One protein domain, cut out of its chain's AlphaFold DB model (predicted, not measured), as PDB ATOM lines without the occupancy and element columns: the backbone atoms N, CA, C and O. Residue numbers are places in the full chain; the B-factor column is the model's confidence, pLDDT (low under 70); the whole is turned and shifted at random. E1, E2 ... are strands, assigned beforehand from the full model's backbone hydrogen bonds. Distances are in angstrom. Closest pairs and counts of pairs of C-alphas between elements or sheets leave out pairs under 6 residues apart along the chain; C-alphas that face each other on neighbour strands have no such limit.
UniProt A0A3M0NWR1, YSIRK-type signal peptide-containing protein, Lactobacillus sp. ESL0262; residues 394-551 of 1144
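Overview. This is residues 394 to 551 of the 1144 residues of the protein "YSIRK-type signal peptide-containing protein" of Lactobacillus sp. ESL0262 (UniProt A0A3M0NWR1). With little regular structure, the chain winds in stacked turns, a solenoid walled by three parallel sheets of strands E2 to E12. Only 58 of 158 printed residues are in named elements, E1 to E12 in order, with no named helix; the class is all strand. It is compact, radius of gyration of the C-alphas 14.8 A, spanning 40 by 29 by 24 A.

Arrangement. Start at the sheet E3, E5, E8, E11, residues 413 to 417, 440 to 444, 483 to 488 and 527 to 532; N 443 and O 485 are within hydrogen-bond range, 2.8 A. With E6, E9, E12, residues 466 to 471, 507 to 512 and 546 to 550, it forms a sandwich, two sheets face to face. The third sheet is E2, E4, E7, E10, residues 407 to 410, 432 to 435, 477 to 480 and 519 to 522.

Along the chain. Find E1, residues 399 to 401, from C-alpha 399 at (-1.720, 0.078, -7.831); it pairs with no named strand. E12 ends at C-alpha 550, (15.668, -0.099, -18.099).

Size, cuts and confidence. The printed part has no cut. The link E5 to E6 is long, 21 residues. Look for pLDDT under 70 at residues 451 to 458, 491 and 493 to 505.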
ATOM      1  N   GLU A 394       1.295   1.562   5.986       75.75
ATOM      2  CA  GLU A 394       1.643   2.895   5.442       75.75
ATOM      3  C   GLU A 394       2.678   2.834   4.294       75.75
ATOM      4  O   GLU A 394       3.129   3.862   3.791       75.75
ATOM      5  N   ASP A 395       3.086   1.623   3.916       82.75
ATOM      6  CA  ASP A 395       4.105   1.261   2.921       82.75
ATOM      7  C   ASP A 395       3.508   0.652   1.633       82.75
ATOM      8  O   ASP A 395       4.252   0.299   0.714       82.75
ATOM      9  N   GLN A 396       2.177   0.575   1.558       88.19
ATOM     10  CA  GLN A 396       1.408  -0.062   0.488       88.19
ATOM     11  C   GLN A 396       1.373   0.769  -0.801       88.19
ATOM     12  O   GLN A 396       1.348   2.002  -0.788       88.19
ATOM     13  N   GLN A 397       1.401   0.070  -1.929       93.12
ATOM     14  CA  GLN A 397       1.448   0.600  -3.284       93.12
ATOM     15  C   GLN A 397       0.076   1.173  -3.669       93.12
ATOM     16  O   GLN A 397      -0.962   0.702  -3.217       93.12
ATOM     17  N   LEU A 398       0.026   2.173  -4.552       97.06
ATOM     18  CA  LEU A 398      -1.260   2.692  -5.029       97.06
ATOM     19  C   LEU A 398      -1.974   1.662  -5.921       97.06
ATOM     20  O   LEU A 398      -3.183   1.467  -5.796       97.06
ATOM     21  N   LEU A 399      -1.224   1.015  -6.820       98.06
ATOM     22  CA  LEU A 399      -1.720   0.078  -7.831       98.06
ATOM     23  C   LEU A 399      -0.766  -1.121  -7.927       98.06
ATOM     24  O   LEU A 399       0.337  -0.986  -8.463       98.06
ATOM     25  N   GLU A 400      -1.183  -2.284  -7.428       96.50
ATOM     26  CA  GLU A 400      -0.353  -3.493  -7.377       96.50
ATOM     27  C   GLU A 400      -0.900  -4.621  -8.262       96.50
ATOM     28  O   GLU A 400      -2.100  -4.908  -8.285       96.50
ATOM     29  N   PHE A 401       0.008  -5.299  -8.963       95.50
ATOM     30  CA  PHE A 401      -0.254  -6.463  -9.798       95.50
ATOM     31  C   PHE A 401       0.779  -7.551  -9.486       95.50
ATOM     32  O   PHE A 401       1.979  -7.355  -9.660       95.50
ATOM     33  N   THR A 402       0.337  -8.719  -9.026       93.25
ATOM     34  CA  THR A 402       1.221  -9.722  -8.403       93.25
ATOM     35  C   THR A 402       1.519 -10.957  -9.273       93.25
ATOM     36  O   THR A 402       2.332 -11.806  -8.873       93.25
ATOM     37  N   ARG A 403       0.901 -11.086 -10.462       92.81
ATOM     38  CA  ARG A 403       1.138 -12.158 -11.461       92.81
ATOM     39  C   ARG A 403       0.957 -11.670 -12.911       92.81
ATOM     40  O   ARG A 403       0.982 -10.486 -13.201       92.81
ATOM     41  N   ASP A 404       0.850 -12.632 -13.820       93.19
ATOM     42  CA  ASP A 404       0.997 -12.494 -15.261       93.19
ATOM     43  C   ASP A 404      -0.233 -11.898 -15.977       93.19
ATOM     44  O   ASP A 404      -1.384 -12.064 -15.560       93.19
ATOM     45  N   ASN A 405       0.038 -11.318 -17.151       94.00
ATOM     46  CA  ASN A 405      -0.913 -10.835 -18.158       94.00
ATOM     47  C   ASN A 405      -1.808  -9.662 -17.715       94.00
ATOM     48  O   ASN A 405      -2.933  -9.529 -18.209       94.00
ATOM     49  N   ASN A 406      -1.350  -8.811 -16.795       96.06
ATOM     50  CA  ASN A 406      -2.107  -7.626 -16.394       96.06
ATOM     51  C   ASN A 406      -1.862  -6.427 -17.326       96.06
ATOM     52  O   ASN A 406      -0.913  -6.377 -18.107       96.06
ATOM     53  N   THR A 407      -2.734  -5.423 -17.273       98.31
ATOM     54  CA  THR A 407      -2.580  -4.186 -18.056       98.31
ATOM     55  C   THR A 407      -3.152  -2.993 -17.305       98.31
ATOM     56  O   THR A 407      -4.237  -3.084 -16.742       98.31
ATOM     57  N   ILE A 408      -2.476  -1.850 -17.374       98.69
ATOM     58  CA  ILE A 408      -3.034  -0.544 -17.011       98.69
ATOM     59  C   ILE A 408      -3.067   0.372 -18.242       98.69
ATOM     60  O   ILE A 408      -2.108   0.423 -19.009       98.69
ATOM     61  N   ASP A 409      -4.198   1.040 -18.460       98.62
ATOM     62  CA  ASP A 409      -4.556   1.746 -19.698       98.62
ATOM     63  C   ASP A 409      -5.098   3.149 -19.360       98.62
ATOM     64  O   ASP A 409      -6.228   3.309 -18.892       98.62
ATOM     65  N   PHE A 410      -4.262   4.176 -19.531       98.88
ATOM     66  CA  PHE A 410      -4.603   5.565 -19.216       98.88
ATOM     67  C   PHE A 410      -5.097   6.311 -20.458       98.88
ATOM     68  O   PHE A 410      -4.301   6.617 -21.342       98.88
ATOM     69  N   ARG A 411      -6.385   6.682 -20.488       98.44
ATOM     70  CA  ARG A 411      -7.080   7.310 -21.640       98.44
ATOM     71  C   ARG A 411      -7.491   8.763 -21.424       98.44
ATOM     72  O   ARG A 411      -8.050   9.397 -22.316       98.44
ATOM     73  N   GLY A 412      -7.271   9.281 -20.222       97.94
ATOM     74  CA  GLY A 412      -7.708  10.609 -19.806       97.94
ATOM     75  C   GLY A 412      -6.617  11.365 -19.060       97.94
ATOM     76  O   GLY A 412      -5.435  11.293 -19.400       97.94
ATOM     77  N   LYS A 413      -7.017  12.098 -18.023       98.81
ATOM     78  CA  LYS A 413      -6.094  12.645 -17.029       98.81
ATOM     79  C   LYS A 413      -6.029  11.715 -15.825       98.81
ATOM     80  O   LYS A 413      -7.069  11.277 -15.335       98.81
ATOM     81  N   PHE A 414      -4.822  11.468 -15.336       98.94
ATOM     82  CA  PHE A 414      -4.590  10.732 -14.096       98.94
ATOM     83  C   PHE A 414      -3.493  11.412 -13.280       98.94
ATOM     84  O   PHE A 414      -2.437  11.742 -13.823       98.94
ATOM     85  N   THR A 415      -3.724  11.600 -11.982       98.81
ATOM     86  CA  THR A 415      -2.672  11.986 -11.031       98.81
ATOM     87  C   THR A 415      -2.575  10.943  -9.929       98.81
ATOM     88  O   THR A 415      -3.510  10.815  -9.145       98.81
ATOM     89  N   GLY A 416      -1.452  10.227  -9.880       98.44
ATOM     90  CA  GLY A 416      -1.118   9.268  -8.829       98.44
ATOM     91  C   GLY A 416      -0.067   9.840  -7.884       98.44
ATOM     92  O   GLY A 416       0.980  10.305  -8.342       98.44
ATOM     93  N   THR A 417      -0.306   9.795  -6.579       95.56
ATOM     94  CA  THR A 417       0.648  10.254  -5.553       95.56
ATOM     95  C   THR A 417       0.758   9.208  -4.450       95.56
ATOM     96  O   THR A 417      -0.242   8.593  -4.095       95.56
ATOM     97  N   THR A 418       1.948   8.986  -3.891       91.50
ATOM     98  CA  THR A 418       2.110   8.066  -2.752       91.50
ATOM     99  C   THR A 418       2.664   8.747  -1.505       91.50
ATOM    100  O   THR A 418       3.393   9.740  -1.591       91.50
ATOM    101  N   PHE A 419       2.300   8.210  -0.341       86.12
ATOM    102  CA  PHE A 419       2.879   8.520   0.965       86.12
ATOM    103  C   PHE A 419       4.078   7.597   1.227       86.12
ATOM    104  O   PHE A 419       5.227   8.033   1.168       86.12
ATOM    105  N   GLY A 420       3.800   6.308   1.423       77.56
ATOM    106  CA  GLY A 420       4.706   5.195   1.155       77.56
ATOM    107  C   GLY A 420       4.171   4.376  -0.024       77.56
ATOM    108  O   GLY A 420       3.079   4.652  -0.520       77.56
ATOM    109  N   GLY A 421       4.948   3.396  -0.486       87.88
ATOM    110  CA  GLY A 421       4.550   2.539  -1.607       87.88
ATOM    111  C   GLY A 421       4.826   3.100  -3.004       87.88
ATOM    112  O   GLY A 421       5.078   4.294  -3.205       87.88
ATOM    113  N   ASN A 422       4.785   2.198  -3.985       94.44
ATOM    114  CA  ASN A 422       4.978   2.489  -5.407       94.44
ATOM    115  C   ASN A 422       3.689   3.006  -6.051       94.44
ATOM    116  O   ASN A 422       2.595   2.622  -5.643       94.44
ATOM    117  N   VAL A 423       3.790   3.869  -7.068       97.81
ATOM    118  CA  VAL A 423       2.587   4.352  -7.780       97.81
ATOM    119  C   VAL A 423       2.018   3.255  -8.693       97.81
ATOM    120  O   VAL A 423       0.803   3.108  -8.781       97.81
ATOM    121  N   ILE A 424       2.890   2.455  -9.320       98.50
ATOM    122  CA  ILE A 424       2.559   1.201 -10.014       98.50
ATOM    123  C   ILE A 424       3.600   0.141  -9.637       98.50
ATOM    124  O   ILE A 424       4.801   0.395  -9.757       98.50
ATOM    125  N   GLU A 425       3.141  -1.053  -9.261       97.25
ATOM    126  CA  GLU A 425       3.975  -2.233  -9.016       97.25
ATOM    127  C   GLU A 425       3.469  -3.462  -9.771       97.25
ATOM    128  O   GLU A 425       2.288  -3.794  -9.704       97.25
ATOM    129  N   MET A 426       4.365  -4.136 -10.497       97.38
ATOM    130  CA  MET A 426       4.055  -5.310 -11.313       97.38
ATOM    131  C   MET A 426       5.077  -6.444 -11.107       97.38
ATOM    132  O   MET A 426       6.282  -6.290 -11.336       97.38
ATOM    133  N   TYR A 427       4.567  -7.609 -10.712       92.00
ATOM    134  CA  TYR A 427       5.221  -8.921 -10.731       92.00
ATOM    135  C   TYR A 427       4.510  -9.846 -11.725       92.00
ATOM    136  O   TYR A 427       3.452  -9.514 -12.244       92.00
ATOM    137  N   GLY A 428       5.055 -11.041 -11.963       91.38
ATOM    138  CA  GLY A 428       4.566 -11.934 -13.020       91.38
ATOM    139  C   GLY A 428       5.166 -11.575 -14.372       91.38
ATOM    140  O   GLY A 428       6.215 -10.952 -14.394       91.38
ATOM    141  N   ASN A 429       4.569 -12.002 -15.480       95.81
ATOM    142  CA  ASN A 429       5.095 -11.800 -16.836       95.81
ATOM    143  C   ASN A 429       4.031 -11.242 -17.790       95.81
ATOM    144  O   ASN A 429       2.837 -11.450 -17.580       95.81
ATOM    145  N   ASN A 430       4.458 -10.648 -18.904       96.69
ATOM    146  CA  ASN A 430       3.582 -10.088 -19.942       96.69
ATOM    147  C   ASN A 430       2.682  -8.932 -19.447       96.69
ATOM    148  O   ASN A 430       1.581  -8.750 -19.973       96.69
ATOM    149  N   ASN A 431       3.103  -8.179 -18.425       97.94
ATOM    150  CA  ASN A 431       2.336  -7.039 -17.929       97.94
ATOM    151  C   ASN A 431       2.567  -5.787 -18.789       97.94
ATOM    152  O   ASN A 431       3.626  -5.616 -19.398       97.94
ATOM    153  N   LYS A 432       1.575  -4.888 -18.825       98.62
ATOM    154  CA  LYS A 432       1.610  -3.678 -19.665       98.62
ATOM    155  C   LYS A 432       1.249  -2.395 -18.924       98.62
ATOM    156  O   LYS A 432       0.223  -2.344 -18.249       98.62
ATOM    157  N   VAL A 433       2.015  -1.329 -19.161       98.88
ATOM    158  CA  VAL A 433       1.671   0.055 -18.787       98.88
ATOM    159  C   VAL A 433       1.481   0.881 -20.056       98.88
ATOM    160  O   VAL A 433       2.450   1.167 -20.754       98.88
ATOM    161  N   ILE A 434       0.241   1.269 -20.357       98.88
ATOM    162  CA  ILE A 434      -0.134   1.971 -21.591       98.88
ATOM    163  C   ILE A 434      -0.628   3.382 -21.259       98.88
ATOM    164  O   ILE A 434      -1.569   3.558 -20.482       98.88
ATOM    165  N   VAL A 435      -0.023   4.395 -21.880       98.88
ATOM    166  CA  VAL A 435      -0.493   5.788 -21.839       98.88
ATOM    167  C   VAL A 435      -0.979   6.169 -23.233       98.88
ATOM    168  O   VAL A 435      -0.177   6.486 -24.114       98.88
ATOM    169  N   GLU A 436      -2.295   6.111 -23.428       98.56
ATOM    170  CA  GLU A 436      -2.958   6.257 -24.726       98.56
ATOM    171  C   GLU A 436      -2.845   7.667 -25.313       98.56
ATOM    172  O   GLU A 436      -2.575   8.667 -24.633       98.56
ATOM    173  N   LYS A 437      -3.070   7.763 -26.624       97.94
ATOM    174  CA  LYS A 437      -2.876   9.000 -27.378       97.94
ATOM    175  C   LYS A 437      -3.760  10.144 -26.879       97.94
ATOM    176  O   LYS A 437      -4.981  10.123 -27.006       97.94
ATOM    177  N   GLY A 438      -3.117  11.206 -26.396       97.50
ATOM    178  CA  GLY A 438      -3.788  12.389 -25.845       97.50
ATOM    179  C   GLY A 438      -4.058  12.329 -24.338       97.50
ATOM    180  O   GLY A 438      -4.479  13.340 -23.773       97.50
ATOM    181  N   ALA A 439      -3.752  11.211 -23.672       98.75
ATOM    182  CA  ALA A 439      -3.767  11.129 -22.217       98.75
ATOM    183  C   ALA A 439      -2.708  12.050 -21.579       98.75
ATOM    184  O   ALA A 439      -1.715  12.451 -22.205       98.75
ATOM    185  N   ASN A 440      -2.920  12.391 -20.307       98.81
ATOM    186  CA  ASN A 440      -1.976  13.155 -19.500       98.81
ATOM    187  C   ASN A 440      -1.906  12.580 -18.079       98.81
ATOM    188  O   ASN A 440      -2.789  12.793 -17.248       98.81
ATOM    189  N   VAL A 441      -0.847  11.818 -17.840       98.94
ATOM    190  CA  VAL A 441      -0.582  11.068 -16.617       98.94
ATOM    191  C   VAL A 441       0.508  11.789 -15.830       98.94
ATOM    192  O   VAL A 441       1.496  12.256 -16.405       98.94
ATOM    193  N   THR A 442       0.335  11.899 -14.516       98.88
ATOM    194  CA  THR A 442       1.335  12.446 -13.593       98.88
ATOM    195  C   THR A 442       1.494  11.534 -12.383       98.88
ATOM    196  O   THR A 442       0.525  11.290 -11.671       98.88
ATOM    197  N   PHE A 443       2.715  11.079 -12.116       98.62
ATOM    198  CA  PHE A 443       3.079  10.327 -10.917       98.62
ATOM    199  C   PHE A 443       3.947  11.188  -9.990       98.62
ATOM    200  O   PHE A 443       4.907  11.827 -10.428       98.62
ATOM    201  N   ASN A 444       3.629  11.199  -8.697       95.62
ATOM    202  CA  ASN A 444       4.400  11.866  -7.646       95.62
ATOM    203  C   ASN A 444       4.774  10.821  -6.567       95.62
ATOM    204  O   ASN A 444       4.156  10.793  -5.497       95.62
ATOM    205  N   PRO A 445       5.721   9.907  -6.852       92.44
ATOM    206  CA  PRO A 445       6.157   8.900  -5.885       92.44
ATOM    207  C   PRO A 445       6.739   9.563  -4.624       92.44
ATOM    208  O   PRO A 445       7.575  10.464  -4.731       92.44
ATOM    209  N   ALA A 446       6.274   9.129  -3.447       87.69
ATOM    210  CA  ALA A 446       6.537   9.739  -2.132       87.69
ATOM    211  C   ALA A 446       6.111  11.224  -1.989       87.69
ATOM    212  O   ALA A 446       6.551  11.914  -1.069       87.69
ATOM    213  N   GLY A 447       5.258  11.750  -2.879       88.06
ATOM    214  CA  GLY A 447       4.872  13.168  -2.885       88.06
ATOM    215  C   GLY A 447       4.071  13.633  -1.661       88.06
ATOM    216  O   GLY A 447       4.164  14.805  -1.287       88.06
ATOM    217  N   ASN A 448       3.329  12.726  -1.015       85.69
ATOM    218  CA  ASN A 448       2.545  13.012   0.196       85.69
ATOM    219  C   ASN A 448       3.354  12.860   1.496       85.69
ATOM    220  O   ASN A 448       2.819  13.069   2.583       85.69
ATOM    221  N   TYR A 449       4.628  12.474   1.413       79.62
ATOM    222  CA  TYR A 449       5.408  12.071   2.575       79.62
ATOM    223  C   TYR A 449       5.734  13.237   3.536       79.62
ATOM    224  O   TYR A 449       6.409  14.198   3.170       79.62
ATOM    225  N   ASP A 450       5.314  13.138   4.802       74.94
ATOM    226  CA  ASP A 450       5.280  14.256   5.769       74.94
ATOM    227  C   ASP A 450       6.275  14.146   6.949       74.94
ATOM    228  O   ASP A 450       6.247  14.956   7.876       74.94
ATOM    229  N   LYS A 451       7.159  13.139   6.921       67.38
ATOM    230  CA  LYS A 451       8.126  12.785   7.984       67.38
ATOM    231  C   LYS A 451       7.555  12.172   9.280       67.38
ATOM    232  O   LYS A 451       8.346  11.901  10.184       67.38
ATOM    233  N   THR A 452       6.263  11.844   9.379       64.50
ATOM    234  CA  THR A 452       5.675  11.233  10.600       64.50
ATOM    235  C   THR A 452       6.005   9.748  10.819       64.50
ATOM    236  O   THR A 452       5.931   9.266  11.953       64.50
ATOM    237  N   LEU A 453       6.417   9.014   9.778       59.38
ATOM    238  CA  LEU A 453       6.825   7.604   9.875       59.38
ATOM    239  C   LEU A 453       8.104   7.439  10.720       59.38
ATOM    240  O   LEU A 453       9.221   7.692  10.253       59.38
ATOM    241  N   TYR A 454       7.956   6.958  11.954       51.28
ATOM    242  CA  TYR A 454       9.078   6.630  12.836       51.28
ATOM    243  C   TYR A 454       9.954   5.504  12.261       51.28
ATOM    244  O   TYR A 454       9.452   4.424  11.973       51.28
ATOM    245  N   THR A 455      11.260   5.788  12.162       52.78
ATOM    246  CA  THR A 455      12.430   4.880  12.261       52.78
ATOM    247  C   THR A 455      12.358   3.456  11.679       52.78
ATOM    248  O   THR A 455      11.540   2.628  12.067       52.78
ATOM    249  N   ASP A 456      13.379   3.125  10.886       50.91
ATOM    250  CA  ASP A 456      13.883   1.764  10.630       50.91
ATOM    251  C   ASP A 456      13.013   0.815   9.780       50.91
ATOM    252  O   ASP A 456      13.457  -0.293   9.475       50.91
ATOM    253  N   ARG A 457      11.818   1.228   9.332       52.12
ATOM    254  CA  ARG A 457      11.103   0.516   8.257       52.12
ATOM    255  C   ARG A 457      11.770   0.746   6.893       52.12
ATOM    256  O   ARG A 457      12.381   1.791   6.654       52.12
ATOM    257  N   ASN A 458      11.621  -0.242   6.009       54.88
ATOM    258  CA  ASN A 458      11.941  -0.126   4.585       54.88
ATOM    259  C   ASN A 458      11.007   0.898   3.896       54.88
ATOM    260  O   ASN A 458      10.053   1.375   4.511       54.88
ATOM    261  N   GLY A 459      11.269   1.208   2.620       71.00
ATOM    262  CA  GLY A 459      10.299   1.881   1.748       71.00
ATOM    263  C   GLY A 459       9.120   0.969   1.372       71.00
ATOM    264  O   GLY A 459       8.753   0.093   2.149       71.00
ATOM    265  N   ALA A 460       8.570   1.163   0.168       84.31
ATOM    266  CA  ALA A 460       7.445   0.396  -0.387       84.31
ATOM    267  C   ALA A 460       7.497  -1.116  -0.080       84.31
ATOM    268  O   ALA A 460       8.584  -1.707  -0.106       84.31
ATOM    269  N   GLU A 461       6.347  -1.746   0.186       82.81
ATOM    270  CA  GLU A 461       6.302  -3.195   0.409       82.81
ATOM    271  C   GLU A 461       6.916  -3.966  -0.790       82.81
ATOM    272  O   GLU A 461       6.969  -3.489  -1.918       82.81
ATOM    273  N   HIS A 462       7.508  -5.129  -0.492       83.50
ATOM    274  CA  HIS A 462       8.153  -6.086  -1.401       83.50
ATOM    275  C   HIS A 462       9.399  -5.594  -2.182       83.50
ATOM    276  O   HIS A 462      10.284  -6.410  -2.469       83.50
ATOM    277  N   THR A 463       9.549  -4.298  -2.475       84.44
ATOM    278  CA  THR A 463      10.773  -3.702  -3.051       84.44
ATOM    279  C   THR A 463      11.688  -3.090  -1.989       84.44
ATOM    280  O   THR A 463      12.910  -3.116  -2.130       84.44
ATOM    281  N   GLY A 464      11.118  -2.510  -0.932       82.50
ATOM    282  CA  GLY A 464      11.809  -1.653   0.029       82.50
ATOM    283  C   GLY A 464      12.274  -0.303  -0.537       82.50
ATOM    284  O   GLY A 464      13.064   0.384   0.109       82.50
ATOM    285  N   THR A 465      11.830   0.084  -1.735       86.38
ATOM    286  CA  THR A 465      12.238   1.304  -2.455       86.38
ATOM    287  C   THR A 465      11.070   1.848  -3.268       86.38
ATOM    288  O   THR A 465      10.417   1.085  -3.975       86.38
ATOM    289  N   ILE A 466      10.815   3.154  -3.168       90.38
ATOM    290  CA  ILE A 466       9.659   3.798  -3.798       90.38
ATOM    291  C   ILE A 466       9.945   4.118  -5.282       90.38
ATOM    292  O   ILE A 466      11.011   4.634  -5.609       90.38
ATOM    293  N   PHE A 467       8.986   3.869  -6.175       94.81
ATOM    294  CA  PHE A 467       9.050   4.076  -7.625       94.81
ATOM    295  C   PHE A 467       7.752   4.684  -8.181       94.81
ATOM    296  O   PHE A 467       6.657   4.451  -7.661       94.81
ATOM    297  N   GLY A 468       7.857   5.416  -9.296       97.31
ATOM    298  CA  GLY A 468       6.704   5.761 -10.135       97.31
ATOM    299  C   GLY A 468       6.181   4.561 -10.938       97.31
ATOM    300  O   GLY A 468       4.975   4.359 -11.017       97.31
ATOM    301  N   ILE A 469       7.080   3.746 -11.495       98.56
ATOM    302  CA  ILE A 469       6.761   2.461 -12.142       98.56
ATOM    303  C   ILE A 469       7.788   1.412 -11.703       98.56
ATOM    304  O   ILE A 469       8.991   1.645 -11.837       98.56
ATOM    305  N   MET A 470       7.317   0.256 -11.236       96.75
ATOM    306  CA  MET A 470       8.128  -0.911 -10.888       96.75
ATOM    307  C   MET A 470       7.635  -2.147 -11.655       96.75
ATOM    308  O   MET A 470       6.498  -2.563 -11.458       96.75
ATOM    309  N   MET A 471       8.479  -2.763 -12.490       97.44
ATOM    310  CA  MET A 471       8.160  -4.003 -13.221       97.44
ATOM    311  C   MET A 471       9.262  -5.056 -13.026       97.44
ATOM    312  O   MET A 471      10.425  -4.832 -13.378       97.44
ATOM    313  N   ARG A 472       8.916  -6.220 -12.456       94.31
ATOM    314  CA  ARG A 472       9.855  -7.331 -12.172       94.31
ATOM    315  C   ARG A 472       9.676  -8.559 -13.068       94.31
ATOM    316  O   ARG A 472      10.361  -9.567 -12.860       94.31
ATOM    317  N   GLY A 473       8.822  -8.496 -14.079       94.94
ATOM    318  CA  GLY A 473       8.589  -9.612 -14.984       94.94
ATOM    319  C   GLY A 473       9.582  -9.820 -16.113       94.94
ATOM    320  O   GLY A 473      10.647  -9.192 -16.189       94.94
ATOM    321  N   ASN A 474       9.200 -10.763 -16.968       96.75
ATOM    322  CA  ASN A 474       9.680 -10.938 -18.334       96.75
ATOM    323  C   ASN A 474       8.537 -10.568 -19.303       96.75
ATOM    324  O   ASN A 474       7.366 -10.702 -18.942       96.75
ATOM    325  N   SER A 475       8.861 -10.162 -20.533       96.88
ATOM    326  CA  SER A 475       7.910  -9.605 -21.513       96.88
ATOM    327  C   SER A 475       7.114  -8.386 -21.003       96.88
ATOM    328  O   SER A 475       5.962  -8.193 -21.383       96.88
ATOM    329  N   GLU A 476       7.697  -7.598 -20.100       97.50
ATOM    330  CA  GLU A 476       7.078  -6.403 -19.514       97.50
ATOM    331  C   GLU A 476       7.167  -5.223 -20.491       97.50
ATOM    332  O   GLU A 476       8.274  -4.850 -20.883       97.50
ATOM    333  N   ASP A 477       6.038  -4.604 -20.847       97.94
ATOM    334  CA  ASP A 477       6.000  -3.513 -21.832       97.94
ATOM    335  C   ASP A 477       5.467  -2.193 -21.239       97.94
ATOM    336  O   ASP A 477       4.360  -2.134 -20.698       97.94
ATOM    337  N   VAL A 478       6.209  -1.099 -21.430       98.62
ATOM    338  CA  VAL A 478       5.740   0.279 -21.191       98.62
ATOM    339  C   VAL A 478       5.560   0.988 -22.535       98.62
ATOM    340  O   VAL A 478       6.529   1.175 -23.267       98.62
ATOM    341  N   GLU A 479       4.335   1.399 -22.868       98.69
ATOM    342  CA  GLU A 479       3.946   1.954 -24.175       98.69
ATOM    343  C   GLU A 479       3.331   3.358 -24.020       98.69
ATOM    344  O   GLU A 479       2.278   3.526 -23.405       98.69
ATOM    345  N   ILE A 480       3.982   4.391 -24.573       98.81
ATOM    346  CA  ILE A 480       3.595   5.801 -24.369       98.81
ATOM    347  C   ILE A 480       3.254   6.488 -25.705       98.81
ATOM    348  O   ILE A 480       4.165   6.890 -26.430       98.81
ATOM    349  N   GLU A 481       1.963   6.682 -26.011       97.94
ATOM    350  CA  GLU A 481       1.469   7.591 -27.075       97.94
ATOM    351  C   GLU A 481       0.993   8.956 -26.532       97.94
ATOM    352  O   GLU A 481       0.941   9.940 -27.275       97.94
ATOM    353  N   GLY A 482       0.615   9.030 -25.253       98.56
ATOM    354  CA  GLY A 482       0.219  10.258 -24.559       98.56
ATOM    355  C   GLY A 482       1.371  10.939 -23.816       98.56
ATOM    356  O   GLY A 482       2.531  10.855 -24.213       98.56
ATOM    357  N   ASN A 483       1.047  11.633 -22.724       98.88
ATOM    358  CA  ASN A 483       2.022  12.307 -21.862       98.88
ATOM    359  C   ASN A 483       2.123  11.584 -20.516       98.88
ATOM    360  O   ASN A 483       1.121  11.486 -19.810       98.88
ATOM    361  N   LEU A 484       3.324  11.165 -20.128       98.94
ATOM    362  CA  LEU A 484       3.660  10.646 -18.805       98.94
ATOM    363  C   LEU A 484       4.632  11.605 -18.111       98.94
ATOM    364  O   LEU A 484       5.709  11.886 -18.628       98.94
ATOM    365  N   ASN A 485       4.269  12.090 -16.928       98.81
ATOM    366  CA  ASN A 485       5.102  12.965 -16.109       98.81
ATOM    367  C   ASN A 485       5.427  12.257 -14.789       98.81
ATOM    368  O   ASN A 485       4.515  11.735 -14.152       98.81
ATOM    369  N   ILE A 486       6.683  12.256 -14.341       98.69
ATOM    370  CA  ILE A 486       7.079  11.675 -13.048       98.69
ATOM    371  C   ILE A 486       7.898  12.699 -12.259       98.69
ATOM    372  O   ILE A 486       8.900  13.213 -12.752       98.69
ATOM    373  N   ASN A 487       7.476  13.006 -11.033       95.81
ATOM    374  CA  ASN A 487       8.097  14.023 -10.183       95.81
ATOM    375  C   ASN A 487       8.703  13.374  -8.930       95.81
ATOM    376  O   ASN A 487       7.991  13.093  -7.968       95.81
ATOM    377  N   VAL A 488      10.015  13.140  -8.938       91.81
ATOM    378  CA  VAL A 488      10.738  12.453  -7.856       91.81
ATOM    379  C   VAL A 488      11.265  13.459  -6.832       91.81
ATOM    380  O   VAL A 488      12.010  14.373  -7.182       91.81
ATOM    381  N   GLY A 489      10.893  13.289  -5.560       82.50
ATOM    382  CA  GLY A 489      11.305  14.183  -4.468       82.50
ATOM    383  C   GLY A 489      10.575  15.532  -4.422       82.50
ATOM    384  O   GLY A 489      10.990  16.443  -3.701       82.50
ATOM    385  N   LYS A 490       9.479  15.663  -5.176       77.94
ATOM    386  CA  LYS A 490       8.553  16.797  -5.115       77.94
ATOM    387  C   LYS A 490       7.650  16.661  -3.886       77.94
ATOM    388  O   LYS A 490       6.712  15.876  -3.892       77.94
ATOM    389  N   ASP A 491       7.942  17.452  -2.864       69.94
ATOM    390  CA  ASP A 491       7.190  17.519  -1.608       69.94
ATOM    391  C   ASP A 491       5.920  18.384  -1.738       69.94
ATOM    392  O   ASP A 491       6.013  19.561  -2.095       69.94
ATOM    393  N   PHE A 492       4.746  17.824  -1.418       72.69
ATOM    394  CA  PHE A 492       3.491  18.579  -1.278       72.69
ATOM    395  C   PHE A 492       3.180  19.008   0.169       72.69
ATOM    396  O   PHE A 492       2.384  19.925   0.366       72.69
ATOM    397  N   SER A 493       3.811  18.398   1.180       63.25
ATOM    398  CA  SER A 493       3.612  18.726   2.603       63.25
ATOM    399  C   SER A 493       4.240  20.067   3.009       63.25
ATOM    400  O   SER A 493       3.827  20.678   3.995       63.25
ATOM    401  N   GLY A 494       5.267  20.515   2.278       60.56
ATOM    402  CA  GLY A 494       6.052  21.720   2.564       60.56
ATOM    403  C   GLY A 494       7.060  21.577   3.714       60.56
ATOM    404  O   GLY A 494       7.804  22.520   3.983       60.56
ATOM    405  N   ASN A 495       7.103  20.418   4.382       53.78
ATOM    406  CA  ASN A 495       8.002  20.109   5.503       53.78
ATOM    407  C   ASN A 495       9.109  19.102   5.114       53.78
ATOM    408  O   ASN A 495      10.040  18.832   5.889       53.78
ATOM    409  N   SER A 496       9.018  18.528   3.911       55.62
ATOM    410  CA  SER A 496       9.731  17.316   3.505       55.62
ATOM    411  C   SER A 496      10.697  17.476   2.336       55.62
ATOM    412  O   SER A 496      11.415  16.523   2.049       55.62
ATOM    413  N   ALA A 497      10.785  18.661   1.724       62.03
ATOM    414  CA  ALA A 497      11.756  18.970   0.673       62.03
ATOM    415  C   ALA A 497      13.170  18.439   0.995       62.03
ATOM    416  O   ALA A 497      13.666  18.590   2.116       62.03
ATOM    417  N   TYR A 498      13.797  17.802   0.002       66.25
ATOM    418  CA  TYR A 498      15.097  17.149   0.142       66.25
ATOM    419  C   TYR A 498      16.200  18.157   0.484       66.25
ATOM    420  O   TYR A 498      16.311  19.198  -0.162       66.25
ATOM    421  N   THR A 499      17.020  17.843   1.489       61.62
ATOM    422  CA  THR A 499      18.105  18.718   1.978       61.62
ATOM    423  C   THR A 499      19.510  18.190   1.679       61.62
ATOM    424  O   THR A 499      20.481  18.793   2.129       61.62
ATOM    425  N   GLY A 500      19.640  17.092   0.925       59.94
ATOM    426  CA  GLY A 500      20.937  16.471   0.621       59.94
ATOM    427  C   GLY A 500      21.458  15.498   1.687       59.94
ATOM    428  O   GLY A 500      22.666  15.290   1.765       59.94
ATOM    429  N   ASP A 501      20.573  14.908   2.495       59.38
ATOM    430  CA  ASP A 501      20.896  13.819   3.425       59.38
ATOM    431  C   ASP A 501      20.150  12.538   3.014       59.38
ATOM    432  O   ASP A 501      18.954  12.570   2.722       59.38
ATOM    433  N   TYR A 502      20.851  11.402   3.015       54.09
ATOM    434  CA  TYR A 502      20.296  10.093   2.652       54.09
ATOM    435  C   TYR A 502      19.420   9.503   3.766       54.09
ATOM    436  O   TYR A 502      19.910   9.265   4.873       54.09
ATOM    437  N   ASP A 503      18.165   9.170   3.453       59.59
ATOM    438  CA  ASP A 503      17.278   8.379   4.314       59.59
ATOM    439  C   ASP A 503      16.695   7.149   3.581       59.59
ATOM    440  O   ASP A 503      17.029   6.865   2.430       59.59
ATOM    441  N   CYS A 504      15.850   6.365   4.258       53.19
ATOM    442  CA  CYS A 504      15.222   5.165   3.686       53.19
ATOM    443  C   CYS A 504      13.989   5.447   2.800       53.19
ATOM    444  O   CYS A 504      13.227   4.524   2.517       53.19
ATOM    445  N   LYS A 505      13.753   6.708   2.409       60.88
ATOM    446  CA  LYS A 505      12.452   7.211   1.921       60.88
ATOM    447  C   LYS A 505      12.576   8.021   0.627       60.88
ATOM    448  O   LYS A 505      11.627   8.657   0.174       60.88
ATOM    449  N   GLN A 506      13.754   7.952   0.013       78.19
ATOM    450  CA  GLN A 506      14.002   8.379  -1.359       78.19
ATOM    451  C   GLN A 506      13.138   7.579  -2.347       78.19
ATOM    452  O   GLN A 506      12.750   6.440  -2.071       78.19
ATOM    453  N   ALA A 507      12.900   8.145  -3.529       88.44
ATOM    454  CA  ALA A 507      12.108   7.512  -4.582       88.44
ATOM    455  C   ALA A 507      12.856   7.510  -5.921       88.44
ATOM    456  O   ALA A 507      13.729   8.335  -6.149       88.44
ATOM    457  N   SER A 508      12.497   6.623  -6.837       93.06
ATOM    458  CA  SER A 508      13.000   6.603  -8.213       93.06
ATOM    459  C   SER A 508      11.852   6.743  -9.216       93.06
ATOM    460  O   SER A 508      10.672   6.696  -8.870       93.06
ATOM    461  N   GLY A 509      12.184   6.994 -10.482       96.19
ATOM    462  CA  GLY A 509      11.199   7.215 -11.536       96.19
ATOM    463  C   GLY A 509      10.618   5.903 -12.053       96.19
ATOM    464  O   GLY A 509       9.436   5.630 -11.863       96.19
ATOM    465  N   ILE A 510      11.460   5.104 -12.711       98.06
ATOM    466  CA  ILE A 510      11.074   3.866 -13.404       98.06
ATOM    467  C   ILE A 510      12.127   2.787 -13.131       98.06
ATOM    468  O   ILE A 510      13.322   3.050 -13.275       98.06
ATOM    469  N   PHE A 511      11.682   1.573 -12.810       97.06
ATOM    470  CA  PHE A 511      12.481   0.353 -12.883       97.06
ATOM    471  C   PHE A 511      11.764  -0.704 -13.725       97.06
ATOM    472  O   PHE A 511      10.641  -1.105 -13.415       97.06
ATOM    473  N   ILE A 512      12.456  -1.198 -14.748       96.56
ATOM    474  CA  ILE A 512      12.084  -2.375 -15.532       96.56
ATOM    475  C   ILE A 512      13.216  -3.392 -15.381       96.56
ATOM    476  O   ILE A 512      14.381  -3.070 -15.624       96.56
ATOM    477  N   LYS A 513      12.892  -4.620 -14.956       94.69
ATOM    478  CA  LYS A 513      13.886  -5.673 -14.709       94.69
ATOM    479  C   LYS A 513      14.703  -6.027 -15.958       94.69
ATOM    480  O   LYS A 513      14.221  -6.000 -17.086       94.69
ATOM    481  N   ASP A 514      15.927  -6.470 -15.690       93.44
ATOM    482  CA  ASP A 514      16.847  -7.171 -16.585       93.44
ATOM    483  C   ASP A 514      16.253  -8.411 -17.281       93.44
ATOM    484  O   ASP A 514      16.507  -9.546 -16.866       93.44
ATOM    485  N   ASP A 515      15.537  -8.215 -18.385       93.38
ATOM    486  CA  ASP A 515      15.288  -9.258 -19.378       93.38
ATOM    487  C   ASP A 515      15.209  -8.664 -20.793       93.38
ATOM    488  O   ASP A 515      14.614  -7.612 -21.007       93.38
ATOM    489  N   ALA A 516      15.786  -9.354 -21.780       91.56
ATOM    490  CA  ALA A 516      15.821  -8.897 -23.172       91.56
ATOM    491  C   ALA A 516      14.449  -8.929 -23.880       91.56
ATOM    492  O   ALA A 516      14.347  -8.467 -25.016       91.56
ATOM    493  N   THR A 517      13.422  -9.494 -23.239       95.88
ATOM    494  CA  THR A 517      12.023  -9.456 -23.692       95.88
ATOM    495  C   THR A 517      11.243  -8.240 -23.192       95.88
ATOM    496  O   THR A 517      10.191  -7.955 -23.754       95.88
ATOM    497  N   ASN A 518      11.745  -7.517 -22.186       97.25
ATOM    498  CA  ASN A 518      11.098  -6.312 -21.663       97.25
ATOM    499  C   ASN A 518      11.326  -5.115 -22.606       97.25
ATOM    500  O   ASN A 518      12.361  -5.046 -23.282       97.25
ATOM    501  N   GLN A 519      10.392  -4.163 -22.644       97.50
ATOM    502  CA  GLN A 519      10.442  -2.994 -23.528       97.50
ATOM    503  C   GLN A 519       9.996  -1.698 -22.838       97.50
ATOM    504  O   GLN A 519       8.965  -1.655 -22.166       97.50
ATOM    505  N   PHE A 520      10.700  -0.601 -23.120       98.25
ATOM    506  CA  PHE A 520      10.250   0.758 -22.822       98.25
ATOM    507  C   PHE A 520      10.139   1.558 -24.125       98.25
ATOM    508  O   PHE A 520      11.127   2.034 -24.680       98.25
ATOM    509  N   ASN A 521       8.911   1.692 -24.621       98.38
ATOM    510  CA  ASN A 521       8.585   2.229 -25.935       98.38
ATOM    511  C   ASN A 521       7.895   3.601 -25.825       98.38
ATOM    512  O   ASN A 521       6.694   3.702 -25.568       98.38
ATOM    513  N   ILE A 522       8.642   4.673 -26.101       98.56
ATOM    514  CA  ILE A 522       8.077   6.008 -26.327       98.56
ATOM    515  C   ILE A 522       7.687   6.105 -27.806       98.56
ATOM    516  O   ILE A 522       8.534   6.187 -28.702       98.56
ATOM    517  N   LEU A 523       6.385   6.036 -28.068       96.44
ATOM    518  CA  LEU A 523       5.811   5.916 -29.404       96.44
ATOM    519  C   LEU A 523       5.700   7.286 -30.102       96.44
ATOM    520  O   LEU A 523       6.029   8.333 -29.541       96.44
ATOM    521  N   SER A 524       5.301   7.297 -31.377       92.12
ATOM    522  CA  SER A 524       5.374   8.498 -32.223       92.12
ATOM    523  C   SER A 524       4.436   9.622 -31.770       92.12
ATOM    524  O   SER A 524       3.234   9.596 -32.032       92.12
ATOM    525  N   GLY A 525       5.023  10.656 -31.163       90.50
ATOM    526  CA  GLY A 525       4.316  11.797 -30.573       90.50
ATOM    527  C   GLY A 525       4.066  11.674 -29.067       90.50
ATOM    528  O   GLY A 525       3.582  12.635 -28.471       90.50
ATOM    529  N   GLY A 526       4.419  10.539 -28.456       98.31
ATOM    530  CA  GLY A 526       4.368  10.342 -27.011       98.31
ATOM    531  C   GLY A 526       5.475  11.099 -26.275       98.31
ATOM    532  O   GLY A 526       6.554  11.352 -26.817       98.31
ATOM    533  N   TYR A 527       5.208  11.456 -25.023       98.81
ATOM    534  CA  TYR A 527       6.098  12.247 -24.181       98.81
ATOM    535  C   TYR A 527       6.280  11.610 -22.805       98.81
ATOM    536  O   TYR A 527       5.302  11.327 -22.116       98.81
ATOM    537  N   VAL A 528       7.533  11.461 -22.378       98.94
ATOM    538  CA  VAL A 528       7.913  11.168 -20.995       98.94
ATOM    539  C   VAL A 528       8.716  12.349 -20.450       98.94
ATOM    540  O   VAL A 528       9.759  12.706 -20.999       98.94
ATOM    541  N   GLY A 529       8.237  12.956 -19.367       98.75
ATOM    542  CA  GLY A 529       8.925  14.011 -18.627       98.75
ATOM    543  C   GLY A 529       9.235  13.558 -17.203       98.75
ATOM    544  O   GLY A 529       8.315  13.263 -16.446       98.75
ATOM    545  N   VAL A 530      10.505  13.522 -16.804       98.69
ATOM    546  CA  VAL A 530      10.896  13.192 -15.421       98.69
ATOM    547  C   VAL A 530      11.610  14.374 -14.777       98.69
ATOM    548  O   VAL A 530      12.600  14.875 -15.311       98.69
ATOM    549  N   THR A 531      11.127  14.819 -13.618       95.88
ATOM    550  CA  THR A 531      11.758  15.877 -12.816       95.88
ATOM    551  C   THR A 531      12.265  15.323 -11.488       95.88
ATOM    552  O   THR A 531      11.670  14.403 -10.924       95.88
ATOM    553  N   THR A 532      13.388  15.847 -10.993       92.88
ATOM    554  CA  THR A 532      13.986  15.396  -9.729       92.88
ATOM    555  C   THR A 532      14.844  16.470  -9.052       92.88
ATOM    556  O   THR A 532      15.421  17.326  -9.721       92.88
ATOM    557  N   ASN A 533      14.948  16.385  -7.724       88.06
ATOM    558  CA  ASN A 533      15.880  17.134  -6.872       88.06
ATOM    559  C   ASN A 533      16.943  16.240  -6.209       88.06
ATOM    560  O   ASN A 533      17.421  16.523  -5.115       88.06
ATOM    561  N   GLY A 534      17.297  15.117  -6.838       87.06
ATOM    562  CA  GLY A 534      18.340  14.228  -6.324       87.06
ATOM    563  C   GLY A 534      17.907  13.322  -5.168       87.06
ATOM    564  O   GLY A 534      18.717  12.507  -4.726       87.06
ATOM    565  N   ASN A 535      16.640  13.378  -4.734       85.44
ATOM    566  CA  ASN A 535      16.058  12.440  -3.765       85.44
ATOM    567  C   ASN A 535      15.814  11.036  -4.368       85.44
ATOM    568  O   ASN A 535      14.690  10.534  -4.373       85.44
ATOM    569  N   ILE A 536      16.867  10.452  -4.945       89.88
ATOM    570  CA  ILE A 536      16.848   9.264  -5.801       89.88
ATOM    571  C   ILE A 536      17.406   8.067  -5.040       89.88
ATOM    572  O   ILE A 536      18.556   8.090  -4.604       89.88
ATOM    573  N   ALA A 537      16.616   7.003  -4.930       85.62
ATOM    574  CA  ALA A 537      16.927   5.871  -4.066       85.62
ATOM    575  C   ALA A 537      18.090   4.981  -4.537       85.62
ATOM    576  O   ALA A 537      18.359   4.825  -5.733       85.62
ATOM    577  N   THR A 538      18.723   4.318  -3.563       84.62
ATOM    578  CA  THR A 538      19.527   3.104  -3.785       84.62
ATOM    579  C   THR A 538      18.590   1.898  -3.740       84.62
ATOM    580  O   THR A 538      17.819   1.789  -2.792       84.62
ATOM    581  N   TYR A 539      18.685   0.976  -4.700       85.81
ATOM    582  CA  TYR A 539      17.879  -0.252  -4.731       85.81
ATOM    583  C   TYR A 539      18.760  -1.511  -4.598       85.81
ATOM    584  O   TYR A 539      19.976  -1.438  -4.768       85.81
ATOM    585  N   SER A 540      18.177  -2.670  -4.267       78.50
ATOM    586  CA  SER A 540      18.928  -3.917  -4.041       78.50
ATOM    587  C   SER A 540      19.413  -4.603  -5.317       78.50
ATOM    588  O   SER A 540      20.449  -5.267  -5.293       78.50
ATOM    589  N   ASP A 541      18.662  -4.482  -6.415       79.44
ATOM    590  CA  ASP A 541      18.898  -5.291  -7.619       79.44
ATOM    591  C   ASP A 541      20.014  -4.708  -8.512       79.44
ATOM    592  O   ASP A 541      20.540  -5.406  -9.380       79.44
ATOM    593  N   TYR A 542      20.426  -3.454  -8.280       78.69
ATOM    594  CA  TYR A 542      21.532  -2.793  -8.978       78.69
ATOM    595  C   TYR A 542      22.443  -2.003  -8.029       78.69
ATOM    596  O   TYR A 542      22.023  -1.472  -7.006       78.69
ATOM    597  N   SER A 543      23.723  -1.874  -8.380       75.19
ATOM    598  CA  SER A 543      24.695  -1.126  -7.578       75.19
ATOM    599  C   SER A 543      24.643   0.380  -7.866       75.19
ATOM    600  O   SER A 543      25.269   0.840  -8.822       75.19
ATOM    601  N   GLY A 544      23.956   1.149  -7.020       83.88
ATOM    602  CA  GLY A 544      23.991   2.620  -7.024       83.88
ATOM    603  C   GLY A 544      22.618   3.267  -6.844       83.88
ATOM    604  O   GLY A 544      21.628   2.575  -6.623       83.88
ATOM    605  N   ARG A 545      22.561   4.600  -6.959       90.56
ATOM    606  CA  ARG A 545      21.305   5.363  -7.024       90.56
ATOM    607  C   ARG A 545      20.953   5.657  -8.484       90.56
ATOM    608  O   ARG A 545      21.785   6.224  -9.201       90.56
ATOM    609  N   ILE A 546      19.755   5.277  -8.939       94.94
ATOM    610  CA  ILE A 546      19.336   5.393 -10.352       94.94
ATOM    611  C   ILE A 546      17.881   5.871 -10.455       94.94
ATOM    612  O   ILE A 546      17.023   5.373  -9.729       94.94
ATOM    613  N   LEU A 547      17.612   6.845 -11.335       97.06
ATOM    614  CA  LEU A 547      16.285   7.459 -11.520       97.06
ATOM    615  C   LEU A 547      15.421   6.702 -12.544       97.06
ATOM    616  O   LEU A 547      14.254   6.433 -12.268       97.06
ATOM    617  N   ILE A 548      15.977   6.362 -13.708       98.00
ATOM    618  CA  ILE A 548      15.365   5.487 -14.717       98.00
ATOM    619  C   ILE A 548      16.309   4.308 -14.936       98.00
ATOM    620  O   ILE A 548      17.448   4.503 -15.362       98.00
ATOM    621  N   TYR A 549      15.833   3.099 -14.653       96.69
ATOM    622  CA  TYR A 549      16.527   1.846 -14.922       96.69
ATOM    623  C   TYR A 549      15.711   1.018 -15.913       96.69
ATOM    624  O   TYR A 549      14.625   0.549 -15.572       96.69
ATOM    625  N   ASP A 550      16.238   0.823 -17.119       95.94
ATOM    626  CA  ASP A 550      15.668  -0.099 -18.099       95.94
ATOM    627  C   ASP A 550      16.598  -1.297 -18.313       95.94
ATOM    628  O   ASP A 550      17.682  -1.188 -18.893       95.94
ATOM    629  N   GLY A 551      16.181  -2.459 -17.813       93.81
ATOM    630  CA  GLY A 551      16.857  -3.732 -18.028       93.81
ATOM    631  C   GLY A 551      16.599  -4.366 -19.404       93.81
ATOM    632  O   GLY A 551      17.298  -5.320 -19.760       93.81
TER     633      GLY A 551